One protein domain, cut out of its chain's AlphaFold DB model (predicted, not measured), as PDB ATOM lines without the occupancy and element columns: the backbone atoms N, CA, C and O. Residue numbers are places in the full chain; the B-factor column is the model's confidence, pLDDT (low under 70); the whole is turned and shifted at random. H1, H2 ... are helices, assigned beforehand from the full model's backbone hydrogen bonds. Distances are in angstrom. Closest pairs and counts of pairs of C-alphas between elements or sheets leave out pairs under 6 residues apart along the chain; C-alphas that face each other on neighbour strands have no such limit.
ATOM      1  N   GLU A 271      25.768 -31.479  18.061       90.44
ATOM      2  CA  GLU A 271      25.555 -32.917  18.249       90.44
ATOM      3  C   GLU A 271      26.468 -33.757  17.348       90.44
ATOM      4  O   GLU A 271      27.134 -34.679  17.817       90.44
ATOM      5  N   TYR A 272      26.584 -33.400  16.065       89.62
ATOM      6  CA  TYR A 272      27.480 -34.091  15.135       89.62
ATOM      7  C   TYR A 272      28.948 -33.864  15.487       89.62
ATOM      8  O   TYR A 272      29.741 -34.798  15.404       89.62
ATOM      9  N   LYS A 273      29.319 -32.665  15.950       87.25
ATOM     10  CA  LYS A 273      30.684 -32.400  16.437       87.25
ATOM     11  C   LYS A 273      31.033 -33.286  17.633       87.25
ATOM     12  O   LYS A 273      32.118 -33.863  17.660       87.25
ATOM     13  N   ALA A 274      30.112 -33.435  18.587       87.31
ATOM     14  CA  ALA A 274      30.296 -34.310  19.742       87.31
ATOM     15  C   ALA A 274      30.433 -35.783  19.326       87.31
ATOM     16  O   ALA A 274      31.345 -36.462  19.793       87.31
ATOM     17  N   LYS A 275      29.592 -36.254  18.395       89.19
ATOM     18  CA  LYS A 275      29.691 -37.612  17.841       89.19
ATOM     19  C   LYS A 275      31.007 -37.861  17.109       89.19
ATOM     20  O   LYS A 275      31.642 -38.880  17.349       89.19
ATOM     21  N   ILE A 276      31.454 -36.930  16.264       87.62
ATOM     22  CA  ILE A 276      32.751 -37.036  15.578       87.62
ATOM     23  C   ILE A 276      33.887 -37.149  16.598       87.62
ATOM     24  O   ILE A 276      34.777 -37.976  16.426       87.62
ATOM     25  N   GLU A 277      33.863 -36.353  17.668       86.00
ATOM     26  CA  GLU A 277      34.893 -36.402  18.709       86.00
ATOM     27  C   GLU A 277      34.850 -37.697  19.536       86.00
ATOM     28  O   GLU A 277      35.900 -38.217  19.912       86.00
ATOM     29  N   ALA A 278      33.661 -38.254  19.785       86.50
ATOM     30  CA  ALA A 278      33.514 -39.572  20.401       86.50
ATOM     31  C   ALA A 278      34.089 -40.671  19.492       86.50
ATOM     32  O   ALA A 278      34.979 -41.413  19.912       86.50
ATOM     33  N   LEU A 279      33.684 -40.693  18.219       86.50
ATOM     34  CA  LEU A 279      34.186 -41.640  17.223       86.50
ATOM     35  C   LEU A 279      35.706 -41.541  17.071       86.50
ATOM     36  O   LEU A 279      36.380 -42.564  17.051       86.50
ATOM     37  N   ARG A 280      36.284 -40.332  17.063       83.12
ATOM     38  CA  ARG A 280      37.748 -40.133  17.022       83.12
ATOM     39  C   ARG A 280      38.492 -40.906  18.108       83.12
ATOM     40  O   ARG A 280      39.575 -41.416  17.833       83.12
ATOM     41  N   LYS A 281      37.929 -41.008  19.315       81.81
ATOM     42  CA  LYS A 281      38.530 -41.764  20.427       81.81
ATOM     43  C   LYS A 281      38.392 -43.275  20.242       81.81
ATOM     44  O   LYS A 281      39.270 -44.023  20.661       81.81
ATOM     45  N   GLU A 282      37.320 -43.725  19.601       83.06
ATOM     46  CA  GLU A 282      37.051 -45.146  19.360       83.06
ATOM     47  C   GLU A 282      37.823 -45.714  18.162       83.06
ATOM     48  O   GLU A 282      38.106 -46.912  18.109       83.06
ATOM     49  N   ILE A 283      38.233 -44.866  17.218       82.12
ATOM     50  CA  ILE A 283      38.896 -45.282  15.975       82.12
ATOM     51  C   ILE A 283      40.151 -46.117  16.203       82.12
ATOM     52  O   ILE A 283      40.362 -47.104  15.500       82.12
ATOM     53  N   GLU A 284      40.981 -45.759  17.184       79.88
ATOM     54  CA  GLU A 284      42.192 -46.528  17.484       79.88
ATOM     55  C   GLU A 284      41.874 -47.926  18.026       79.88
ATOM     56  O   GLU A 284      42.624 -48.868  17.764       79.88
ATOM     57  N   MET A 285      40.755 -48.084  18.740       81.75
ATOM     58  CA  MET A 285      40.311 -49.376  19.264       81.75
ATOM     59  C   MET A 285      39.624 -50.223  18.196       81.75
ATOM     60  O   MET A 285      39.742 -51.445  18.237       81.75
ATOM     61  N   HIS A 286      38.951 -49.609  17.221       86.06
ATOM     62  CA  HIS A 286      38.140 -50.301  16.214       86.06
ATOM     63  C   HIS A 286      38.727 -50.266  14.793       86.06
ATOM     64  O   HIS A 286      38.011 -50.537  13.828       86.06
ATOM     65  N   TRP A 287      40.020 -49.957  14.631       87.00
ATOM     66  CA  TRP A 287      40.647 -49.847  13.305       87.00
ATOM     67  C   TRP A 287      40.560 -51.134  12.474       87.00
ATOM     68  O   TRP A 287      40.406 -51.075  11.255       87.00
ATOM     69  N   ASP A 288      40.597 -52.295  13.125       83.12
ATOM     70  CA  ASP A 288      40.323 -53.602  12.520       83.12
ATOM     71  C   ASP A 288      38.985 -53.643  11.763       83.12
ATOM     72  O   ASP A 288      38.890 -54.294  10.733       83.12
ATOM     73  N   LYS A 289      37.967 -52.904  12.211       86.25
ATOM     74  CA  LYS A 289      36.658 -52.809  11.544       86.25
ATOM     75  C   LYS A 289      36.589 -51.632  10.572       86.25
ATOM     76  O   LYS A 289      36.026 -51.728   9.484       86.25
ATOM     77  N   LEU A 290      37.189 -50.509  10.956       84.94
ATOM     78  CA  LEU A 290      37.118 -49.252  10.205       84.94
ATOM     79  C   LEU A 290      38.035 -49.220   8.976       84.94
ATOM     80  O   LEU A 290      37.826 -48.411   8.070       84.94
ATOM     81  N   SER A 291      39.006 -50.134   8.889       81.69
ATOM     82  CA  SER A 291      39.877 -50.296   7.716       81.69
ATOM     83  C   SER A 291      39.132 -50.667   6.421       81.69
ATOM     84  O   SER A 291      39.719 -50.582   5.346       81.69
ATOM     85  N   PHE A 292      37.830 -50.964   6.491       81.00
ATOM     86  CA  PHE A 292      36.965 -51.272   5.343       81.00
ATOM     87  C   PHE A 292      35.999 -50.140   4.959       81.00
ATOM     88  O   PHE A 292      35.168 -50.323   4.074       81.00
ATOM     89  N   LEU A 293      36.080 -48.974   5.608       82.31
ATOM     90  CA  LEU A 293      35.320 -47.790   5.192       82.31
ATOM     91  C   LEU A 293      35.757 -47.283   3.807       82.31
ATOM     92  O   LEU A 293      36.837 -47.624   3.317       82.31
ATOM     93  N   SER A 294      34.943 -46.420   3.194       82.69
ATOM     94  CA  SER A 294      35.369 -45.673   2.008       82.69
ATOM     95  C   SER A 294      36.621 -44.844   2.315       82.69
ATOM     96  O   SER A 294      36.814 -44.360   3.438       82.69
ATOM     97  N   ASP A 295      37.482 -44.662   1.313       81.19
ATOM     98  CA  ASP A 295      38.718 -43.888   1.474       81.19
ATOM     99  C   ASP A 295      38.445 -42.453   1.922       81.19
ATOM    100  O   ASP A 295      39.215 -41.881   2.688       81.19
ATOM    101  N   GLU A 296      37.314 -41.886   1.510       81.69
ATOM    102  CA  GLU A 296      36.864 -40.560   1.919       81.69
ATOM    103  C   GLU A 296      36.668 -40.461   3.443       81.69
ATOM    104  O   GLU A 296      37.220 -39.564   4.084       81.69
ATOM    105  N   TYR A 297      35.967 -41.426   4.050       84.12
ATOM    106  CA  TYR A 297      35.735 -41.455   5.498       84.12
ATOM    107  C   TYR A 297      37.015 -41.772   6.267       84.12
ATOM    108  O   TYR A 297      37.323 -41.108   7.260       84.12
ATOM    109  N   LYS A 298      37.815 -42.731   5.783       79.00
ATOM    110  CA  LYS A 298      39.132 -43.029   6.367       79.00
ATOM    111  C   LYS A 298      40.004 -41.781   6.392       79.00
ATOM    112  O   LYS A 298      40.549 -41.440   7.438       79.00
ATOM    113  N   ASN A 299      40.116 -41.082   5.264       81.88
ATOM    114  CA  ASN A 299      40.948 -39.890   5.143       81.88
ATOM    115  C   ASN A 299      40.478 -38.778   6.075       81.88
ATOM    116  O   ASN A 299      41.316 -38.213   6.776       81.88
ATOM    117  N   PHE A 300      39.165 -38.528   6.166       82.94
ATOM    118  CA  PHE A 300      38.612 -37.574   7.129       82.94
ATOM    119  C   PHE A 300      39.117 -37.856   8.547       82.94
ATOM    120  O   PHE A 300      39.699 -36.985   9.197       82.94
ATOM    121  N   PHE A 301      38.962 -39.092   9.018       77.69
ATOM    122  CA  PHE A 301      39.361 -39.435  10.374       77.69
ATOM    123  C   PHE A 301      40.873 -39.419  10.585       77.69
ATOM    124  O   PHE A 301      41.343 -38.916  11.607       77.69
ATOM    125  N   LEU A 302      41.649 -39.892   9.612       77.12
ATOM    126  CA  LEU A 302      43.107 -39.855   9.675       77.12
ATOM    127  C   LEU A 302      43.664 -38.436   9.702       77.12
ATOM    128  O   LEU A 302      44.606 -38.159  10.452       77.12
ATOM    129  N   GLU A 303      43.091 -37.531   8.917       78.25
ATOM    130  CA  GLU A 303      43.437 -36.119   8.994       78.25
ATOM    131  C   GLU A 303      43.002 -35.517  10.323       78.25
ATOM    132  O   GLU A 303      43.762 -34.751  10.911       78.25
ATOM    133  N   SER A 304      41.836 -35.907  10.834       72.38
ATOM    134  CA  SER A 304      41.301 -35.399  12.094       72.38
ATOM    135  C   SER A 304      42.129 -35.783  13.327       72.38
ATOM    136  O   SER A 304      42.261 -34.985  14.253       72.38
ATOM    137  N   ILE A 305      42.763 -36.960  13.308       69.50
ATOM    138  CA  ILE A 305      43.723 -37.387  14.337       69.50
ATOM    139  C   ILE A 305      45.006 -36.545  14.248       69.50
ATOM    140  O   ILE A 305      45.572 -36.150  15.265       69.50
ATOM    141  N   ARG A 306      45.469 -36.231  13.031       70.31
ATOM    142  CA  ARG A 306      46.690 -35.430  12.809       70.31
ATOM    143  C   ARG A 306      46.485 -33.938  13.073       70.31
ATOM    144  O   ARG A 306      47.425 -33.250  13.465       70.31
ATOM    145  N   LYS A 307      45.287 -33.418  12.813       71.81
ATOM    146  CA  LYS A 307      44.917 -32.007  12.935       71.81
ATOM    147  C   LYS A 307      43.564 -31.919  13.635       71.81
ATOM    148  O   LYS A 307      42.552 -32.270  13.041       71.81
ATOM    149  N   LYS A 308      43.533 -31.344  14.847       57.88
ATOM    150  CA  LYS A 308      42.290 -31.128  15.624       57.88
ATOM    151  C   LYS A 308      41.152 -30.500  14.797       57.88
ATOM    152  O   LYS A 308      39.995 -30.867  14.980       57.88
ATOM    153  N   ASN A 309      41.509 -29.629  13.845       61.47
ATOM    154  CA  ASN A 309      40.598 -28.949  12.924       61.47
ATOM    155  C   ASN A 309      40.871 -29.359  11.468       61.47
ATOM    156  O   ASN A 309      41.179 -28.511  10.627       61.47
ATOM    157  N   ALA A 310      40.853 -30.659  11.173       60.78
ATOM    158  CA  ALA A 310      40.896 -31.126   9.793       60.78
ATOM    159  C   ALA A 310      39.661 -30.616   9.040       60.78
ATOM    160  O   ALA A 310      38.526 -30.891   9.423       60.78
ATOM    161  N   VAL A 311      39.912 -29.838   7.993       67.19
ATOM    162  CA  VAL A 311      38.906 -29.341   7.062       67.19
ATOM    163  C   VAL A 311      39.102 -30.149   5.797       67.19
ATOM    164  O   VAL A 311      40.088 -29.943   5.091       67.19
ATOM    165  N   LEU A 312      38.207 -31.104   5.569       72.44
ATOM    166  CA  LEU A 312      38.238 -31.913   4.362       72.44
ATOM    167  C   LEU A 312      37.461 -31.178   3.269       72.44
ATOM    168  O   LEU A 312      36.323 -30.757   3.487       72.44
ATOM    169  N   GLU A 313      38.096 -31.018   2.112       74.81
ATOM    170  CA  GLU A 313      37.453 -30.505   0.907       74.81
ATOM    171  C   GLU A 313      36.702 -31.658   0.231       74.81
ATOM    172  O   GLU A 313      37.313 -32.629  -0.221       74.81
ATOM    173  N   LEU A 314      35.375 -31.560   0.166       75.50
ATOM    174  CA  LEU A 314      34.512 -32.587  -0.409       75.50
ATOM    175  C   LEU A 314      33.961 -32.111  -1.752       75.50
ATOM    176  O   LEU A 314      33.107 -31.235  -1.813       75.50
ATOM    177  N   ARG A 315      34.430 -32.705  -2.855       70.44
ATOM    178  CA  ARG A 315      34.035 -32.284  -4.216       70.44
ATOM    179  C   ARG A 315      32.528 -32.372  -4.487       70.44
ATOM    180  O   ARG A 315      32.048 -31.723  -5.406       70.44
ATOM    181  N   SER A 316      31.814 -33.200  -3.731       72.00
ATOM    182  CA  SER A 316      30.374 -33.440  -3.846       72.00
ATOM    183  C   SER A 316      29.518 -32.513  -2.980       72.00
ATOM    184  O   SER A 316      28.298 -32.596  -3.067       72.00
ATOM    185  N   VAL A 317      30.125 -31.658  -2.152       79.25
ATOM    186  CA  VAL A 317      29.415 -30.824  -1.176       79.25
ATOM    187  C   VAL A 317      29.631 -29.347  -1.505       79.25
ATOM    188  O   VAL A 317      30.745 -28.831  -1.468       79.25
ATOM    189  N   ASN A 318      28.540 -28.655  -1.806       80.62
ATOM    190  CA  ASN A 318      28.510 -27.259  -2.238       80.62
ATOM    191  C   ASN A 318      27.864 -26.333  -1.198       80.62
ATOM    192  O   ASN A 318      28.016 -25.112  -1.270       80.62
ATOM    193  N   ASN A 319      27.122 -26.888  -0.238       88.00
ATOM    194  CA  ASN A 319      26.369 -26.123   0.754       88.00
ATOM    195  C   ASN A 319      26.298 -26.824   2.125       88.00
ATOM    196  O   ASN A 319      26.747 -27.956   2.303       88.00
ATOM    197  N   GLN A 320      25.730 -26.125   3.114       91.62
ATOM    198  CA  GLN A 320      25.642 -26.609   4.495       91.62
ATOM    199  C   GLN A 320      24.754 -27.852   4.643       91.62
ATOM    200  O   GLN A 320      25.060 -28.720   5.455       91.62
ATOM    201  N   ALA A 321      23.655 -27.940   3.887       89.69
ATOM    202  CA  ALA A 321      22.725 -29.064   3.980       89.69
ATOM    203  C   ALA A 321      23.377 -30.359   3.479       89.69
ATOM    204  O   ALA A 321      23.318 -31.379   4.162       89.69
ATOM    205  N   GLU A 322      24.081 -30.283   2.348       90.56
ATOM    206  CA  GLU A 322      24.865 -31.388   1.792       90.56
ATOM    207  C   GLU A 322      25.978 -31.826   2.749       90.56
ATOM    208  O   GLU A 322      26.151 -33.023   2.972       90.56
ATOM    209  N   LEU A 323      26.684 -30.878   3.381       90.44
ATOM    210  CA  LEU A 323      27.697 -31.217   4.382       90.44
ATOM    211  C   LEU A 323      27.075 -31.926   5.587       90.44
ATOM    212  O   LEU A 323      27.594 -32.942   6.039       90.44
ATOM    213  N   ASN A 324      25.958 -31.417   6.106       90.56
ATOM    214  CA  ASN A 324      25.281 -32.012   7.254       90.56
ATOM    215  C   ASN A 324      24.780 -33.428   6.938       90.56
ATOM    216  O   ASN A 324      24.942 -34.326   7.764       90.56
ATOM    217  N   GLN A 325      24.219 -33.643   5.745       90.44
ATOM    218  CA  GLN A 325      23.793 -34.963   5.287       90.44
ATOM    219  C   GLN A 325      24.984 -35.913   5.148       90.44
ATOM    220  O   GLN A 325      24.931 -37.038   5.642       90.44
ATOM    221  N   TRP A 326      26.072 -35.453   4.528       91.06
ATOM    222  CA  TRP A 326      27.297 -36.237   4.397       91.06
ATOM    223  C   TRP A 326      27.850 -36.646   5.765       91.06
ATOM    224  O   TRP A 326      28.172 -37.814   5.977       91.06
ATOM    225  N   VAL A 327      27.896 -35.712   6.721       89.62
ATOM    226  CA  VAL A 327      28.351 -35.973   8.094       89.62
ATOM    227  C   VAL A 327      27.441 -36.982   8.789       89.62
ATOM    228  O   VAL A 327      27.946 -37.910   9.417       89.62
ATOM    229  N   ALA A 328      26.121 -36.844   8.659       89.62
ATOM    230  CA  ALA A 328      25.166 -37.779   9.243       89.62
ATOM    231  C   ALA A 328      25.338 -39.201   8.682       89.62
ATOM    232  O   ALA A 328      25.387 -40.160   9.451       89.62
ATOM    233  N   MET A 329      25.493 -39.333   7.360       90.31
ATOM    234  CA  MET A 329      25.741 -40.620   6.700       90.31
ATOM    235  C   MET A 329      27.072 -41.234   7.133       90.31
ATOM    236  O   MET A 329      27.128 -42.418   7.455       90.31
ATOM    237  N   MET A 330      28.130 -40.424   7.178       90.38
ATOM    238  CA  MET A 330      29.452 -40.861   7.613       90.38
ATOM    239  C   MET A 330      29.412 -41.379   9.055       90.38
ATOM    240  O   MET A 330      29.884 -42.485   9.309       90.38
ATOM    241  N   ILE A 331      28.791 -40.635   9.979       89.62
ATOM    242  CA  ILE A 331      28.617 -41.053  11.378       89.62
ATOM    243  C   ILE A 331      27.866 -42.384  11.450       89.62
ATOM    244  O   ILE A 331      28.369 -43.317  12.071       89.62
ATOM    245  N   ALA A 332      26.708 -42.490  10.791       88.00
ATOM    246  CA  ALA A 332      25.890 -43.699  10.827       88.00
ATOM    247  C   ALA A 332      26.656 -44.922  10.304       88.00
ATOM    248  O   ALA A 332      26.622 -45.986  10.915       88.00
ATOM    249  N   HIS A 333      27.407 -44.762   9.213       88.19
ATOM    250  CA  HIS A 333      28.161 -45.859   8.616       88.19
ATOM    251  C   HIS A 333      29.366 -46.283   9.468       88.19
ATOM    252  O   HIS A 333      29.716 -47.462   9.529       88.19
ATOM    253  N   VAL A 334      30.004 -45.335  10.158       88.25
ATOM    254  CA  VAL A 334      31.088 -45.633  11.106       88.25
ATOM    255  C   VAL A 334      30.537 -46.357  12.331       88.25
ATOM    256  O   VAL A 334      31.095 -47.380  12.716       88.25
ATOM    257  N   GLU A 335      29.438 -45.868  12.916       88.56
ATOM    258  CA  GLU A 335      28.752 -46.508  14.047       88.56
ATOM    259  C   GLU A 335      28.339 -47.949  13.682       88.56
ATOM    260  O   GLU A 335      28.646 -48.888  14.419       88.56
ATOM    261  N   GLU A 336      27.753 -48.150  12.498       88.88
ATOM    262  CA  GLU A 336      27.413 -49.472  11.955       88.88
ATOM    263  C   GLU A 336      28.652 -50.378  11.851       88.88
ATOM    264  O   GLU A 336      28.647 -51.518  12.321       88.88
ATOM    265  N   LYS A 337      29.757 -49.872  11.287       86.38
ATOM    266  CA  LYS A 337      31.007 -50.640  11.163       86.38
ATOM    267  C   LYS A 337      31.619 -50.999  12.512       86.38
ATOM    268  O   LYS A 337      32.173 -52.088  12.645       86.38
ATOM    269  N   ILE A 338      31.520 -50.134  13.518       85.12
ATOM    270  CA  ILE A 338      31.996 -50.433  14.879       85.12
ATOM    271  C   ILE A 338      31.185 -51.573  15.503       85.12
ATOM    272  O   ILE A 338      31.766 -52.403  16.213       85.12
ATOM    273  N   GLN A 339      29.885 -51.652  15.212       82.88
ATOM    274  CA  GLN A 339      28.992 -52.703  15.712       82.88
ATOM    275  C   GLN A 339      29.191 -54.057  15.014       82.88
ATOM    276  O   GLN A 339      28.949 -55.094  15.631       82.88
ATOM    277  N   GLN A 340      29.689 -54.082  13.772       82.38
ATOM    278  CA  GLN A 340      29.977 -55.328  13.046       82.38
ATOM    279  C   GLN A 340      31.020 -56.200  13.777       82.38
ATOM    280  O   GLN A 340      31.890 -55.672  14.480       82.38
TER     281      GLN A 340
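AT A GLANCE: This is residues 271 to 340 of the 546 residues of an uncharacterized protein of Candidatus Brocadiae bacterium (UniProt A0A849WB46). One long helix, H4, runs along the longest axis of this domain; H1 packs slantwise along the later part of it, H3 stands crosswise to both, and the centres of H1, H3 and H4 make a triangle. The four-residue H2 packs on the last part of H4, and a long loop, residues 307 to 319, swings from the end of H3 back to the beginning of H4. The 70 printed residues hold four named helices, in the order H1, H2, H3, H4, and no named strand; the class is all helix. The whole is compact, with a radius of gyration of the C-alphas of 11.6 A, and its C-alphas span 32 by 24 by 23 A.

IN THESE COORDINATES: H4, the longest helix, holds residues 320 to 339 and measures 28.6 A from C-alpha 320 at (25.642, -26.609, 4.495) to C-alpha 339 at (28.992, -52.703, 15.712). H1, residues 271 to 282, begins with C-alpha 271 at (25.555, -32.917, 18.249) and is 16.8 A long. H3, residues 295 to 306, is 16.2 A long and ends with C-alpha 306 at (46.690, -35.430, 12.809). H2, residues 287 to 290, measures 4.7 A.

HOW THE PARTS SIT: H4 touches H1 with its residues 327 to 335 alone; the closest C-alphas are those of Ile 276 and Ile 331, 7.1 A apart. H1 and H4 run the same way at a shallow tilt of 34.7 degrees, only just short of steep. H4 touches H2 with its residues 334 to 338 alone, and the closest C-alphas, those of Lys 289 and Lys 337, are 6.1 A apart. H3 and H4 are close but not clearly touching, with the C-alphas of Tyr 297 and Met 330 closest at 6.7 A; their lines are about perpendicular, at 89 degrees. H1 and H3 only just touch, with 3 pairs of C-alphas within 8 A, through residue 280 of H1 and residues 301 to 305 of H3. Their closest C-alphas are those of Arg 280 and Phe 301, 6.9 A apart, and their lines are about perpendicular, at 81 degrees. H2 and H3 are close but not clearly touching, with the C-alphas of Leu 290 and Lys 298 closest at 7.6 A, while H1 and H2 are apart. In H3 and H4 every O i to N i+4 pair is within hydrogen-bond range, in H1 7 of 8 are, and H2 is too short for such a pair.

THE WHOLE: The two C-alphas farthest apart, those of Met 285 and Asn 318, are 33.0 A apart. The printed part has no cut. The links from H1 to H2 and from H2 to H3 are tight, with 4 residues each, and the link from H3 to H4 is long, with 13 residues. The mean pLDDT of the printed part is 82.4; residue 305 and residues 308 to 311 are under 70.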